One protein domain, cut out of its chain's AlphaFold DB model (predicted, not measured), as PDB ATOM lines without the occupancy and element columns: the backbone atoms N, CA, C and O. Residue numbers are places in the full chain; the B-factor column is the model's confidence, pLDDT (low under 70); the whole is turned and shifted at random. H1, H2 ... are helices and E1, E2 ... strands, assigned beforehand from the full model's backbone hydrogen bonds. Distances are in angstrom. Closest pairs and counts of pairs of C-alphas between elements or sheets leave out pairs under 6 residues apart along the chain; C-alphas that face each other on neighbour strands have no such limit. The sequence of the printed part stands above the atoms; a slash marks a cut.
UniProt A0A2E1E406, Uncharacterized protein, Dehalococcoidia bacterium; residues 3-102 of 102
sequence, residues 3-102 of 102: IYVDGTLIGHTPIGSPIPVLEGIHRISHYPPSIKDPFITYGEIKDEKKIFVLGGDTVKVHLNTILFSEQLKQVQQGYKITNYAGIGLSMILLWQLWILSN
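Overview. This is residues 3 to 102 of the 102 residues of an uncharacterized protein of Dehalococcoidia bacterium (UniProt A0A2E1E406). A small, strongly twisted sheet of four strands makes a head, and one long helix, H1, runs out from this head as an arm, with residues 76 to 102 sticking out free. A loop between E3 and E4 also sticks out from the head with residues 35 to 44. The printed part has 100 residues with four named strands and one named helix, in the order E1, E2, E3, E4, H1 along the chain; the sheet's order is E2, E1, E3, E4, all antiparallel, and the class is mixed, helices and strands. The whole is extended, with a radius of gyration of the C-alphas of 20.5 A, and the arm makes the length in spans of 75 by 24 by 20 A.

Along the chain. Strand E1 is residues 3 to 5, 6.8 A from first to last C-alpha, and begins with C-alpha 3 at (30.622, 7.727, -2.785). Strand E2 is residues 8 to 12, 12.1 A long. Strand E3, residues 24 to 29, is 16.5 A long, and strand E4, residues 48 to 53, is 15.8 A long. Helix H1 is residues 65 to 100, 53.0 A long, from C-alpha 65 at (25.312, 9.383, -10.389) to C-alpha 100 at (59.858, -20.496, -37.282).

Arrangement. In the sheet, E1 and E3 are inner strands and E2 and E4 are edge strands. E1 and E3 are antiparallel at 156 degrees, and N 4 and O 29 are within hydrogen-bond range at 2.8 A. E2 and E1 form a hairpin, antiparallel at 150 degrees, with N 3 and O 11 at 2.8 A and N 10 and O 3 at 2.9 A. E3 and E4 form the other hairpin, antiparallel at 155 degrees; the C-alphas of 27 and 50, which face each other, are 4.7 A apart, and N 28 and O 49 are 2.9 A apart. H1 is not on the sheet, with 3 pairs of C-alphas within 10 A, and it is apart from E1, E2 and E3. In H1 every O i to N i+4 pair is within hydrogen-bond range.

Size, cuts and confidence. The two C-alphas farthest apart are those of Gly 56 and Asn 102, at 75.8 A. Without the stretches that stand free, the body has 63 residues and spans 37 by 25 by 17 A. The printed part has no cut and ends at residue 102, the chain's last. The link E1 to E2 is tight; the links E2 to E3, E3 to E4 and E4 to H1 are long. The mean pLDDT of the printed part is 70.6, and residues 32 to 48, 54 to 69 and 71 to 83 are under 70.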
ATOM      1  N   ILE A   3      30.246   6.388  -2.322       81.12
ATOM      2  CA  ILE A   3      30.622   7.727  -2.785       81.12
ATOM      3  C   ILE A   3      31.503   8.365  -1.723       81.12
ATOM      4  O   ILE A   3      31.115   8.463  -0.557       81.12
ATOM      5  N   TYR A   4      32.664   8.836  -2.158       82.31
ATOM      6  CA  TYR A   4      33.618   9.567  -1.348       82.31
ATOM      7  C   TYR A   4      33.672  11.019  -1.814       82.31
ATOM      8  O   TYR A   4      33.736  11.274  -3.015       82.31
ATOM      9  N   VAL A   5      33.670  11.958  -0.871       82.62
ATOM     10  CA  VAL A   5      33.949  13.382  -1.106       82.62
ATOM     11  C   VAL A   5      35.206  13.727  -0.324       82.62
ATOM     12  O   VAL A   5      35.287  13.456   0.872       82.62
ATOM     13  N   ASP A   6      36.226  14.216  -1.022       81.12
ATOM     14  CA  ASP A   6      37.571  14.480  -0.494       81.12
ATOM     15  C   ASP A   6      38.177  13.288   0.264       81.12
ATOM     16  O   ASP A   6      38.958  13.432   1.198       81.12
ATOM     17  N   GLY A   7      37.805  12.072  -0.146       75.06
ATOM     18  CA  GLY A   7      38.246  10.831   0.489       75.06
ATOM     19  C   GLY A   7      37.440  10.401   1.721       75.06
ATOM     20  O   GLY A   7      37.669   9.300   2.217       75.06
ATOM     21  N   THR A   8      36.462  11.192   2.170       80.31
ATOM     22  CA  THR A   8      35.517  10.819   3.236       80.31
ATOM     23  C   THR A   8      34.311  10.097   2.644       80.31
ATOM     24  O   THR A   8      33.722  10.575   1.677       80.31
ATOM     25  N   LEU A   9      33.921   8.950   3.211       83.75
ATOM     26  CA  LEU A   9      32.734   8.208   2.771       83.75
ATOM     27  C   LEU A   9      31.461   8.982   3.142       83.75
ATOM     28  O   LEU A   9      31.166   9.153   4.321       83.75
ATOM     29  N   ILE A  10      30.695   9.407   2.136       83.75
ATOM     30  CA  ILE A  10      29.448  10.166   2.326       83.75
ATOM     31  C   ILE A  10      28.213   9.265   2.247       83.75
ATOM     32  O   ILE A  10      27.199   9.537   2.883       83.75
ATOM     33  N   GLY A  11      28.274   8.173   1.483       83.31
ATOM     34  CA  GLY A  11      27.138   7.263   1.359       83.31
ATOM     35  C   GLY A  11      27.237   6.330   0.164       83.31
ATOM     36  O   GLY A  11      28.329   6.057  -0.331       83.31
ATOM     37  N   HIS A  12      26.088   5.836  -0.298       83.94
ATOM     38  CA  HIS A  12      25.999   4.891  -1.408       83.94
ATOM     39  C   HIS A  12      25.003   5.365  -2.471       83.94
ATOM     40  O   HIS A  12      23.886   5.758  -2.153       83.94
ATOM     41  N   THR A  13      25.397   5.290  -3.744       75.75
ATOM     42  CA  THR A  13      24.521   5.534  -4.898       75.75
ATOM     43  C   THR A  13      23.362   4.531  -4.941       75.75
ATOM     44  O   THR A  13      23.646   3.333  -4.789       75.75
ATOM     45  N   PRO A  14      22.123   4.962  -5.266       70.88
ATOM     46  CA  PRO A  14      21.719   6.335  -5.597       70.88
ATOM     47  C   PRO A  14      21.530   7.212  -4.356       70.88
ATOM     48  O   PRO A  14      20.900   6.809  -3.385       70.88
ATOM     49  N   ILE A  15      22.054   8.438  -4.409       75.38
ATOM     50  CA  ILE A  15      21.835   9.429  -3.355       75.38
ATOM     51  C   ILE A  15      20.569  10.220  -3.699       75.38
ATOM     52  O   ILE A  15      20.506  10.869  -4.741       75.38
ATOM     53  N   GLY A  16      19.567  10.160  -2.819       71.38
ATOM     54  CA  GLY A  16      18.286  10.855  -2.996       71.38
ATOM     55  C   GLY A  16      18.287  12.327  -2.570       71.38
ATOM     56  O   GLY A  16      17.384  13.069  -2.940       71.38
ATOM     57  N   SER A  17      19.292  12.765  -1.808       74.19
ATOM     58  CA  SER A  17      19.400  14.127  -1.275       74.19
ATOM     59  C   SER A  17      20.708  14.803  -1.702       74.19
ATOM     60  O   SER A  17      21.748  14.155  -1.709       74.19
ATOM     61  N   PRO A  18      20.717  16.109  -2.005       71.44
ATOM     62  CA  PRO A  18      21.954  16.826  -2.307       71.44
ATOM     63  C   PRO A  18      22.988  16.680  -1.183       71.44
ATOM     64  O   PRO A  18      22.628  16.740  -0.008       71.44
ATOM     65  N   ILE A  19      24.260  16.514  -1.545       75.44
ATOM     66  CA  ILE A  19      25.360  16.458  -0.579       75.44
ATOM     67  C   ILE A  19      25.794  17.901  -0.276       75.44
ATOM     68  O   ILE A  19      26.194  18.597  -1.213       75.44
ATOM     69  N   PRO A  20      25.707  18.377   0.980       73.50
ATOM     70  CA  PRO A  20      26.228  19.685   1.348       73.50
ATOM     71  C   PRO A  20      27.760  19.642   1.357       73.50
ATOM     72  O   PRO A  20      28.363  18.769   1.980       73.50
ATOM     73  N   VAL A  21      28.380  20.587   0.662       78.44
ATOM     74  CA  VAL A  21      29.832  20.779   0.605       78.44
ATOM     75  C   VAL A  21      30.138  22.258   0.821       78.44
ATOM     76  O   VAL A  21      29.293  23.112   0.540       78.44
ATOM     77  N   LEU A  22      31.313  22.543   1.381       79.88
ATOM     78  CA  LEU A  22      31.772  23.913   1.601       79.88
ATOM     79  C   LEU A  22      32.157  24.570   0.267       79.88
ATOM     80  O   LEU A  22      32.122  23.949  -0.794       79.88
ATOM     81  N   GLU A  23      32.476  25.858   0.307       78.06
ATOM     82  CA  GLU A  23      33.049  26.534  -0.851       78.06
ATOM     83  C   GLU A  23      34.463  26.017  -1.140       78.06
ATOM     84  O   GLU A  23      35.251  25.761  -0.227       78.06
ATOM     85  N   GLY A  24      34.786  25.876  -2.426       79.19
ATOM     86  CA  GLY A  24      36.095  25.404  -2.863       79.19
ATOM     87  C   GLY A  24      36.055  24.246  -3.855       79.19
ATOM     88  O   GLY A  24      35.044  23.950  -4.500       79.19
ATOM     89  N   ILE A  25      37.223  23.633  -4.039       78.38
ATOM     90  CA  ILE A  25      37.423  22.505  -4.948       78.38
ATOM     91  C   ILE A  25      37.211  21.222  -4.154       78.38
ATOM     92  O   ILE A  25      37.992  20.927  -3.253       78.38
ATOM     93  N   HIS A  26      36.211  20.442  -4.552       82.88
ATOM     94  CA  HIS A  26      35.927  19.143  -3.952       82.88
ATOM     95  C   HIS A  26      36.095  18.022  -4.970       82.88
ATOM     96  O   HIS A  26      35.776  18.162  -6.159       82.88
ATOM     97  N   ARG A  27      36.598  16.886  -4.492       80.19
ATOM     98  CA  ARG A  27      36.874  15.703  -5.302       80.19
ATOM     99  C   ARG A  27      35.916  14.585  -4.950       80.19
ATOM    100  O   ARG A  27      35.830  14.185  -3.795       80.19
ATOM    101  N   ILE A  28      35.242  14.046  -5.956       81.94
ATOM    102  CA  ILE A  28      34.253  12.985  -5.776       81.94
ATOM    103  C   ILE A  28      34.739  11.719  -6.463       81.94
ATOM    104  O   ILE A  28      35.031  11.749  -7.658       81.94
ATOM    105  N   SER A  29      34.809  10.618  -5.716       76.88
ATOM    106  CA  SER A  29      35.262   9.315  -6.213       76.88
ATOM    107  C   SER A  29      34.370   8.174  -5.718       76.88
ATOM    108  O   SER A  29      33.621   8.307  -4.749       76.88
ATOM    109  N   HIS A  30      34.453   7.023  -6.389       75.38
ATOM    110  CA  HIS A  30      33.772   5.782  -5.984       75.38
ATOM    111  C   HIS A  30      34.674   4.784  -5.247       75.38
ATOM    112  O   HIS A  30      34.254   3.675  -4.922       75.38
ATOM    113  N   TYR A  31      35.913   5.175  -4.975       70.00
ATOM    114  CA  TYR A  31      36.912   4.356  -4.308       70.00
ATOM    115  C   TYR A  31      37.584   5.157  -3.188       70.00
ATOM    116  O   TYR A  31      37.728   6.382  -3.302       70.00
ATOM    117  N   PRO A  32      37.986   4.479  -2.099       62.62
ATOM    118  CA  PRO A  32      38.671   5.120  -0.995       62.62
ATOM    119  C   PRO A  32      40.040   5.658  -1.446       62.62
ATOM    120  O   PRO A  32      40.694   5.052  -2.300       62.62
ATOM    121  N   PRO A  33      40.513   6.766  -0.847       60.06
ATOM    122  CA  PRO A  33      41.756   7.437  -1.241       60.06
ATOM    123  C   PRO A  33      43.009   6.559  -1.084       60.06
ATOM    124  O   PRO A  33      44.058   6.886  -1.634       60.06
ATOM    125  N   SER A  34      42.902   5.448  -0.347       57.06
ATOM    126  CA  SER A  34      43.951   4.450  -0.142       57.06
ATOM    127  C   SER A  34      44.215   3.555  -1.358       57.06
ATOM    128  O   SER A  34      45.290   2.968  -1.439       57.06
ATOM    129  N   ILE A  35      43.295   3.472  -2.326       55.62
ATOM    130  CA  ILE A  35      43.500   2.721  -3.574       55.62
ATOM    131  C   ILE A  35      44.121   3.669  -4.607       55.62
ATOM    132  O   ILE A  35      43.501   4.060  -5.589       55.62
ATOM    133  N   LYS A  36      45.361   4.093  -4.357       53.81
ATOM    134  CA  LYS A  36      46.241   4.609  -5.410       53.81
ATOM    135  C   LYS A  36      47.015   3.419  -5.954       53.81
ATOM    136  O   LYS A  36      48.097   3.109  -5.465       53.81
ATOM    137  N   ASP A  37      46.429   2.713  -6.912       51.91
ATOM    138  CA  ASP A  37      47.176   1.716  -7.670       51.91
ATOM    139  C   ASP A  37      48.277   2.451  -8.472       51.91
ATOM    140  O   ASP A  37      47.960   3.308  -9.312       51.91
ATOM    141  N   PRO A  38      49.570   2.175  -8.215       52.88
ATOM    142  CA  PRO A  38      50.671   2.846  -8.902       52.88
ATOM    143  C   PRO A  38      50.675   2.586 -10.419       52.88
ATOM    144  O   PRO A  38      51.249   3.378 -11.163       52.88
ATOM    145  N   PHE A  39      49.987   1.545 -10.902       50.53
ATOM    146  CA  PHE A  39      49.884   1.206 -12.325       50.53
ATOM    147  C   PHE A  39      48.710   1.893 -13.041       50.53
ATOM    148  O   PHE A  39      48.674   1.920 -14.269       50.53
ATOM    149  N   ILE A  40      47.778   2.503 -12.297       52.16
ATOM    150  CA  ILE A  40      46.660   3.305 -12.840       52.16
ATOM    151  C   ILE A  40      46.986   4.817 -12.793       52.16
ATOM    152  O   ILE A  40      46.285   5.647 -13.362       52.16
ATOM    153  N   THR A  41      48.116   5.182 -12.181       45.72
ATOM    154  CA  THR A  41      48.530   6.566 -11.876       45.72
ATOM    155  C   THR A  41      48.873   7.425 -13.111       45.72
ATOM    156  O   THR A  41      48.979   8.643 -12.993       45.72
ATOM    157  N   TYR A  42      49.008   6.844 -14.308       42.88
ATOM    158  CA  TYR A  42      49.465   7.573 -15.502       42.88
ATOM    159  C   TYR A  42      48.359   8.183 -16.381       42.88
ATOM    160  O   TYR A  42      48.671   8.874 -17.349       42.88
ATOM    161  N   GLY A  43      47.082   7.975 -16.054       45.22
ATOM    162  CA  GLY A  43      45.966   8.685 -16.686       45.22
ATOM    163  C   GLY A  43      45.285   9.609 -15.686       45.22
ATOM    164  O   GLY A  43      45.232   9.279 -14.502       45.22
ATOM    165  N   GLU A  44      44.720  10.738 -16.141       50.00
ATOM    166  CA  GLU A  44      43.646  11.390 -15.380       50.00
ATOM    167  C   GLU A  44      42.677  10.290 -14.964       50.00
ATOM    168  O   GLU A  44      42.126   9.598 -15.827       50.00
ATOM    169  N   ILE A  45      42.542  10.053 -13.659       53.62
ATOM    170  CA  ILE A  45      41.675   8.987 -13.196       53.62
ATOM    171  C   ILE A  45      40.264   9.428 -13.578       53.62
ATOM    172  O   ILE A  45      39.674  10.284 -12.922       53.62
ATOM    173  N   LYS A  46      39.747   8.871 -14.681       55.22
ATOM    174  CA  LYS A  46      38.433   9.179 -15.279       55.22
ATOM    175  C   LYS A  46      37.280   9.056 -14.273       55.22
ATOM    176  O   LYS A  46      36.190   9.569 -14.507       55.22
ATOM    177  N   ASP A  47      37.567   8.409 -13.151       59.94
ATOM    178  CA  ASP A  47      36.676   8.058 -12.059       59.94
ATOM    179  C   ASP A  47      36.716   9.063 -10.890       59.94
ATOM    180  O   ASP A  47      36.131   8.804  -9.836       59.94
ATOM    181  N   GLU A  48      37.398  10.205 -11.047       66.31
ATOM    182  CA  GLU A  48      37.321  11.337 -10.117       66.31
ATOM    183  C   GLU A  48      36.668  12.537 -10.793       66.31
ATOM    184  O   GLU A  48      37.197  13.110 -11.746       66.31
ATOM    185  N   LYS A  49      35.532  12.982 -10.254       73.12
ATOM    186  CA  LYS A  49      34.925  14.240 -10.682       73.12
ATOM    187  C   LYS A  49      35.376  15.354  -9.746       73.12
ATOM    188  O   LYS A  49      35.085  15.316  -8.550       73.12
ATOM    189  N   LYS A  50      36.056  16.364 -10.290       72.75
ATOM    190  CA  LYS A  50      36.311  17.624  -9.583       72.75
ATOM    191  C   LYS A  50      35.106  18.535  -9.765       72.75
ATOM    192  O   LYS A  50      34.668  18.771 -10.892       72.75
ATOM    193  N   ILE A  51      34.564  19.023  -8.663       74.44
ATOM    194  CA  ILE A  51      33.512  20.034  -8.663       74.44
ATOM    195  C   ILE A  51      34.061  21.302  -8.018       74.44
ATOM    196  O   ILE A  51      34.853  21.240  -7.079       74.44
ATOM    197  N   PHE A  52      33.656  22.448  -8.552       76.06
ATOM    198  CA  PHE A  52      33.965  23.744  -7.971       76.06
ATOM    199  C   PHE A  52      32.685  24.342  -7.410       76.06
ATOM    200  O   PHE A  52      31.688  24.465  -8.128       76.06
ATOM    201  N   VAL A  53      32.713  24.672  -6.124       71.69
ATOM    202  CA  VAL A  53      31.589  25.256  -5.402       71.69
ATOM    203  C   VAL A  53      31.874  26.736  -5.197       71.69
ATOM    204  O   VAL A  53      32.833  27.097  -4.516       71.69
ATOM    205  N   LEU A  54      31.056  27.581  -5.828       68.62
ATOM    206  CA  LEU A  54      31.130  29.035  -5.701       68.62
ATOM    207  C   LEU A  54      30.702  29.464  -4.291       68.62
ATOM    208  O   LEU A  54      29.725  28.937  -3.763       68.62
ATOM    209  N   GLY A  55      31.424  30.419  -3.706       51.34
ATOM    210  CA  GLY A  55      31.145  30.940  -2.367       51.34
ATOM    211  C   GLY A  55      29.874  31.786  -2.300       51.34
ATOM    212  O   GLY A  55      29.599  32.573  -3.210       51.34
ATOM    213  N   GLY A  56      29.100  31.627  -1.220       59.81
ATOM    214  CA  GLY A  56      27.914  32.448  -0.936       59.81
ATOM    215  C   GLY A  56      26.836  31.783  -0.071       59.81
ATOM    216  O   GLY A  56      26.190  32.478   0.703       59.81
ATOM    217  N   ASP A  57      26.657  30.464  -0.169       48.28
ATOM    218  CA  ASP A  57      25.826  29.609   0.701       48.28
ATOM    219  C   ASP A  57      26.064  28.134   0.295       48.28
ATOM    220  O   ASP A  57      26.680  27.885  -0.744       48.28
ATOM    221  N   THR A  58      25.593  27.146   1.067       54.16
ATOM    222  CA  THR A  58      25.741  25.705   0.739       54.16
ATOM    223  C   THR A  58      25.162  25.385  -0.648       54.16
ATOM    224  O   THR A  58      23.958  25.173  -0.815       54.16
ATOM    225  N   VAL A  59      26.012  25.322  -1.676       54.94
ATOM    226  CA  VAL A  59      25.564  25.022  -3.040       54.94
ATOM    227  C   VAL A  59      25.241  23.535  -3.131       54.94
ATOM    228  O   VAL A  59      26.105  22.666  -3.030       54.94
ATOM    229  N   LYS A  60      23.963  23.228  -3.345       56.03
ATOM    230  CA  LYS A  60      23.480  21.864  -3.576       56.03
ATOM    231  C   LYS A  60      23.943  21.384  -4.950       56.03
ATOM    232  O   LYS A  60      23.332  21.708  -5.967       56.03
ATOM    233  N   VAL A  61      25.010  20.590  -4.993       56.06
ATOM    234  CA  VAL A  61      25.515  20.025  -6.250       56.06
ATOM    235  C   VAL A  61      24.712  18.779  -6.619       56.06
ATOM    236  O   VAL A  61      24.735  17.770  -5.914       56.06
ATOM    237  N   HIS A  62      23.995  18.838  -7.744       58.72
ATOM    238  CA  HIS A  62      23.309  17.675  -8.300       58.72
ATOM    239  C   HIS A  62      24.298  16.827  -9.107       58.72
ATOM    240  O   HIS A  62      24.784  17.229 -10.167       58.72
ATOM    241  N   LEU A  63      24.622  15.640  -8.596       58.22
ATOM    242  CA  LEU A  63      25.472  14.672  -9.282       58.22
ATOM    243  C   LEU A  63      24.584  13.661  -9.993       58.22
ATOM    244  O   LEU A  63      23.881  12.886  -9.347       58.22
ATOM    245  N   ASN A  64      24.644  13.637 -11.326       59.34
ATOM    246  CA  ASN A  64      24.041  12.557 -12.098       59.34
ATOM    247  C   ASN A  64      24.879  11.282 -11.912       59.34
ATOM    248  O   ASN A  64      25.812  10.993 -12.659       59.34
ATOM    249  N   THR A  65      24.570  10.563 -10.839       60.47
ATOM    250  CA  THR A  65      25.312   9.383 -10.389       60.47
ATOM    251  C   THR A  65      25.084   8.151 -11.269       60.47
ATOM    252  O   THR A  65      25.926   7.255 -11.279       60.47
ATOM    253  N   ILE A  66      23.992   8.112 -12.040       62.91
ATOM    254  CA  ILE A  66      23.663   6.999 -12.944       62.91
ATOM    255  C   ILE A  66      24.656   6.972 -14.106       62.91
ATOM    256  O   ILE A  66      25.355   5.978 -14.298       62.91
ATOM    257  N   LEU A  67      24.795   8.103 -14.798       64.88
ATOM    258  CA  LEU A  67      25.654   8.243 -15.976       64.88
ATOM    259  C   LEU A  67      27.132   7.996 -15.627       64.88
ATOM    260  O   LEU A  67      27.856   7.325 -16.357       64.88
ATOM    261  N   PHE A  68      27.549   8.456 -14.446       62.25
ATOM    262  CA  PHE A  68      28.893   8.219 -13.925       62.25
ATOM    263  C   PHE A  68      29.144   6.733 -13.609       62.25
ATOM    264  O   PHE A  68      30.189   6.187 -13.954       62.25
ATOM    265  N   SER A  69      28.160   6.030 -13.034       62.47
ATOM    266  CA  SER A  69      28.279   4.591 -12.751       62.47
ATOM    267  C   SER A  69      28.308   3.708 -14.006       62.47
ATOM    268  O   SER A  69      28.936   2.646 -14.009       62.47
ATOM    269  N   GLU A  70      27.655   4.136 -15.087       70.50
ATOM    270  CA  GLU A  70      27.690   3.436 -16.373       70.50
ATOM    271  C   GLU A  70      29.047   3.594 -17.060       70.50
ATOM    272  O   GLU A  70      29.612   2.606 -17.536       70.50
ATOM    273  N   GLN A  71      29.614   4.804 -17.032       65.50
ATOM    274  CA  GLN A  71      30.964   5.070 -17.539       65.50
ATOM    275  C   GLN A  71      32.015   4.221 -16.813       65.50
ATOM    276  O   GLN A  71      32.864   3.613 -17.468       65.50
ATOM    277  N   LEU A  72      31.899   4.088 -15.487       65.31
ATOM    278  CA  LEU A  72      32.757   3.209 -14.688       65.31
ATOM    279  C   LEU A  72      32.710   1.754 -15.152       65.31
ATOM    280  O   LEU A  72      33.745   1.122 -15.371       65.31
ATOM    281  N   LYS A  73      31.499   1.212 -15.324       66.56
ATOM    282  CA  LYS A  73      31.323  -0.171 -15.776       66.56
ATOM    283  C   LYS A  73      31.925  -0.390 -17.159       66.56
ATOM    284  O   LYS A  73      32.561  -1.420 -17.370       66.56
ATOM    285  N   GLN A  74      31.764   0.565 -18.074       67.75
ATOM    286  CA  GLN A  74      32.326   0.472 -19.422       67.75
ATOM    287  C   GLN A  74      33.857   0.499 -19.416       67.75
ATOM    288  O   GLN A  74      34.476  -0.338 -20.068       67.75
ATOM    289  N   VAL A  75      34.480   1.401 -18.647       68.06
ATOM    290  CA  VAL A  75      35.947   1.464 -18.528       68.06
ATOM    291  C   VAL A  75      36.494   0.178 -17.908       68.06
ATOM    292  O   VAL A  75      37.438  -0.412 -18.434       68.06
ATOM    293  N   GLN A  76      35.863  -0.315 -16.841       66.38
ATOM    294  CA  GLN A  76      36.288  -1.543 -16.172       66.38
ATOM    295  C   GLN A  76      36.125  -2.788 -17.064       66.38
ATOM    296  O   GLN A  76      36.983  -3.672 -17.058       66.38
ATOM    297  N   GLN A  77      35.042  -2.870 -17.844       64.31
ATOM    298  CA  GLN A  77      34.848  -3.937 -18.831       64.31
ATOM    299  C   GLN A  77      35.861  -3.840 -19.974       64.31
ATOM    300  O   GLN A  77      36.468  -4.852 -20.327       64.31
ATOM    301  N   GLY A  78      36.107  -2.634 -20.495       60.84
ATOM    302  CA  GLY A  78      37.119  -2.383 -21.519       60.84
ATOM    303  C   GLY A  78      38.515  -2.814 -21.068       60.84
ATOM    304  O   GLY A  78      39.208  -3.506 -21.805       60.84
ATOM    305  N   TYR A  79      38.893  -2.510 -19.823       63.56
ATOM    306  CA  TYR A  79      40.189  -2.912 -19.269       63.56
ATOM    307  C   TYR A  79      40.357  -4.439 -19.200       63.56
ATOM    308  O   TYR A  79      41.399  -4.972 -19.584       63.56
ATOM    309  N   LYS A  80      39.313  -5.169 -18.775       61.97
ATOM    310  CA  LYS A  80      39.332  -6.642 -18.757       61.97
ATOM    311  C   LYS A  80      39.491  -7.222 -20.163       61.97
ATOM    312  O   LYS A  80      40.298  -8.128 -20.349       61.97
ATOM    313  N   ILE A  81      38.761  -6.688 -21.142       65.19
ATOM    314  CA  ILE A  81      38.821  -7.141 -22.540       65.19
ATOM    315  C   ILE A  81      40.213  -6.885 -23.136       65.19
ATOM    316  O   ILE A  81      40.785  -7.790 -23.740       65.19
ATOM    317  N   THR A  82      40.795  -5.703 -22.908       67.25
ATOM    318  CA  THR A  82      42.146  -5.358 -23.385       67.25
ATOM    319  C   THR A  82      43.212  -6.294 -22.815       67.25
ATOM    320  O   THR A  82      44.104  -6.722 -23.545       67.25
ATOM    321  N   ASN A  83      43.105  -6.674 -21.539       67.81
ATOM    322  CA  ASN A  83      44.078  -7.574 -20.920       67.81
ATOM    323  C   ASN A  83      44.018  -8.998 -21.520       67.81
ATOM    324  O   ASN A  83      45.053  -9.584 -21.833       67.81
ATOM    325  N   TYR A  84      42.812  -9.530 -21.768       72.44
ATOM    326  CA  TYR A  84      42.644 -10.817 -22.463       72.44
ATOM    327  C   TYR A  84      43.122 -10.768 -23.920       72.44
ATOM    328  O   TYR A  84      43.746 -11.722 -24.390       72.44
ATOM    329  N   ALA A  85      42.882  -9.657 -24.621       74.75
ATOM    330  CA  ALA A  85      43.383  -9.456 -25.978       74.75
ATOM    331  C   ALA A  85      44.923  -9.456 -26.024       74.75
ATOM    332  O   ALA A  85      45.508 -10.078 -26.910       74.75
ATOM    333  N   GLY A  86      45.582  -8.832 -25.039       76.88
ATOM    334  CA  GLY A  86      47.043  -8.845 -24.906       76.88
ATOM    335  C   GLY A  86      47.624 -10.247 -24.689       76.88
ATOM    336  O   GLY A  86      48.587 -10.623 -25.358       76.88
ATOM    337  N   ILE A  87      47.005 -11.052 -23.817       85.81
ATOM    338  CA  ILE A  87      47.411 -12.451 -23.583       85.81
ATOM    339  C   ILE A  87      47.243 -13.288 -24.860       85.81
ATOM    340  O   ILE A  87      48.149 -14.035 -25.229       85.81
ATOM    341  N   GLY A  88      46.116 -13.132 -25.562       86.31
ATOM    342  CA  GLY A  88      45.858 -13.836 -26.820       86.31
ATOM    343  C   GLY A  88      46.880 -13.495 -27.908       86.31
ATOM    344  O   GLY A  88      47.440 -14.395 -28.531       86.31
ATOM    345  N   LEU A  89      47.187 -12.207 -28.087       88.00
ATOM    346  CA  LEU A  89      48.217 -11.747 -29.027       88.00
ATOM    347  C   LEU A  89      49.606 -12.304 -28.682       88.00
ATOM    348  O   LEU A  89      50.339 -12.721 -29.577       88.00
ATOM    349  N   SER A  90      49.953 -12.363 -27.394       87.88
ATOM    350  CA  SER A  90      51.224 -12.937 -26.940       87.88
ATOM    351  C   SER A  90      51.323 -14.439 -27.233       87.88
ATOM    352  O   SER A  90      52.349 -14.888 -27.738       87.88
ATOM    353  N   MET A  91      50.252 -15.210 -27.005       92.38
ATOM    354  CA  MET A  91      50.225 -16.641 -27.339       92.38
ATOM    355  C   MET A  91      50.379 -16.892 -28.842       92.38
ATOM    356  O   MET A  91      51.113 -17.799 -29.231       92.38
ATOM    357  N   ILE A  92      49.736 -16.077 -29.688       93.62
ATOM    358  CA  ILE A  92      49.874 -16.176 -31.149       93.62
ATOM    359  C   ILE A  92      51.319 -15.887 -31.575       93.62
ATOM    360  O   ILE A  92      51.878 -16.634 -32.374       93.62
ATOM    361  N   LEU A  93      51.949 -14.849 -31.016       92.75
ATOM    362  CA  LEU A  93      53.355 -14.534 -31.292       92.75
ATOM    363  C   LEU A  93      54.294 -15.672 -30.882       92.75
ATOM    364  O   LEU A  93      55.164 -16.058 -31.660       92.75
ATOM    365  N   LEU A  94      54.104 -16.243 -29.690       93.81
ATOM    366  CA  LEU A  94      54.905 -17.376 -29.217       93.81
ATOM    367  C   LEU A  94      54.734 -18.607 -30.114       93.81
ATOM    368  O   LEU A  94      55.717 -19.273 -30.431       93.81
ATOM    369  N   TRP A  95      53.512 -18.872 -30.580       94.38
ATOM    370  CA  TRP A  95      53.242 -19.940 -31.542       94.38
ATOM    371  C   TRP A  95      53.979 -19.707 -32.867       94.38
ATOM    372  O   TRP A  95      54.606 -20.622 -33.400       94.38
ATOM    373  N   GLN A  96      53.919 -18.488 -33.410       90.44
ATOM    374  CA  GLN A  96      54.597 -18.143 -34.663       90.44
ATOM    375  C   GLN A  96      56.118 -18.290 -34.553       90.44
ATOM    376  O   GLN A  96      56.745 -18.844 -35.454       90.44
ATOM    377  N   LEU A  97      56.704 -17.852 -33.435       92.38
ATOM    378  CA  LEU A  97      58.130 -18.027 -33.156       92.38
ATOM    379  C   LEU A  97      58.514 -19.505 -33.020       92.38
ATOM    380  O   LEU A  97      59.572 -19.903 -33.500       92.38
ATOM    381  N   TRP A  98      57.651 -20.324 -32.416       93.31
ATOM    382  CA  TRP A  98      57.875 -21.764 -32.302       93.31
ATOM    383  C   TRP A  98      57.886 -22.463 -33.668       93.31
ATOM    384  O   TRP A  98      58.788 -23.254 -33.923       93.31
ATOM    385  N   ILE A  99      56.953 -22.117 -34.568       92.81
ATOM    386  CA  ILE A  99      56.943 -22.630 -35.952       92.81
ATOM    387  C   ILE A  99      58.207 -22.222 -36.713       92.81
ATOM    388  O   ILE A  99      58.748 -23.026 -37.453       92.81
ATOM    389  N   LEU A 100      58.669 -20.979 -36.568       86.62
ATOM    390  CA  LEU A 100      59.858 -20.496 -37.282       86.62
ATOM    391  C   LEU A 100      61.168 -21.098 -36.756       86.62
ATOM    392  O   LEU A 100      62.165 -21.110 -37.472       86.62
ATOM    393  N   SER A 101      61.184 -21.543 -35.498       83.50
ATOM    394  CA  SER A 101      62.361 -22.122 -34.845       83.50
ATOM    395  C   SER A 101      62.547 -23.621 -35.119       83.50
ATOM    396  O   SER A 101      63.586 -24.156 -34.727       83.50
ATOM    397  N   ASN A 102      61.558 -24.292 -35.715       70.31
ATOM    398  CA  ASN A 102      61.532 -25.737 -35.952       70.31
ATOM    399  C   ASN A 102      61.470 -26.042 -37.451       70.31
ATOM    400  O   ASN A 102      62.247 -26.910 -37.900       70.31
TER     401      ASN A 102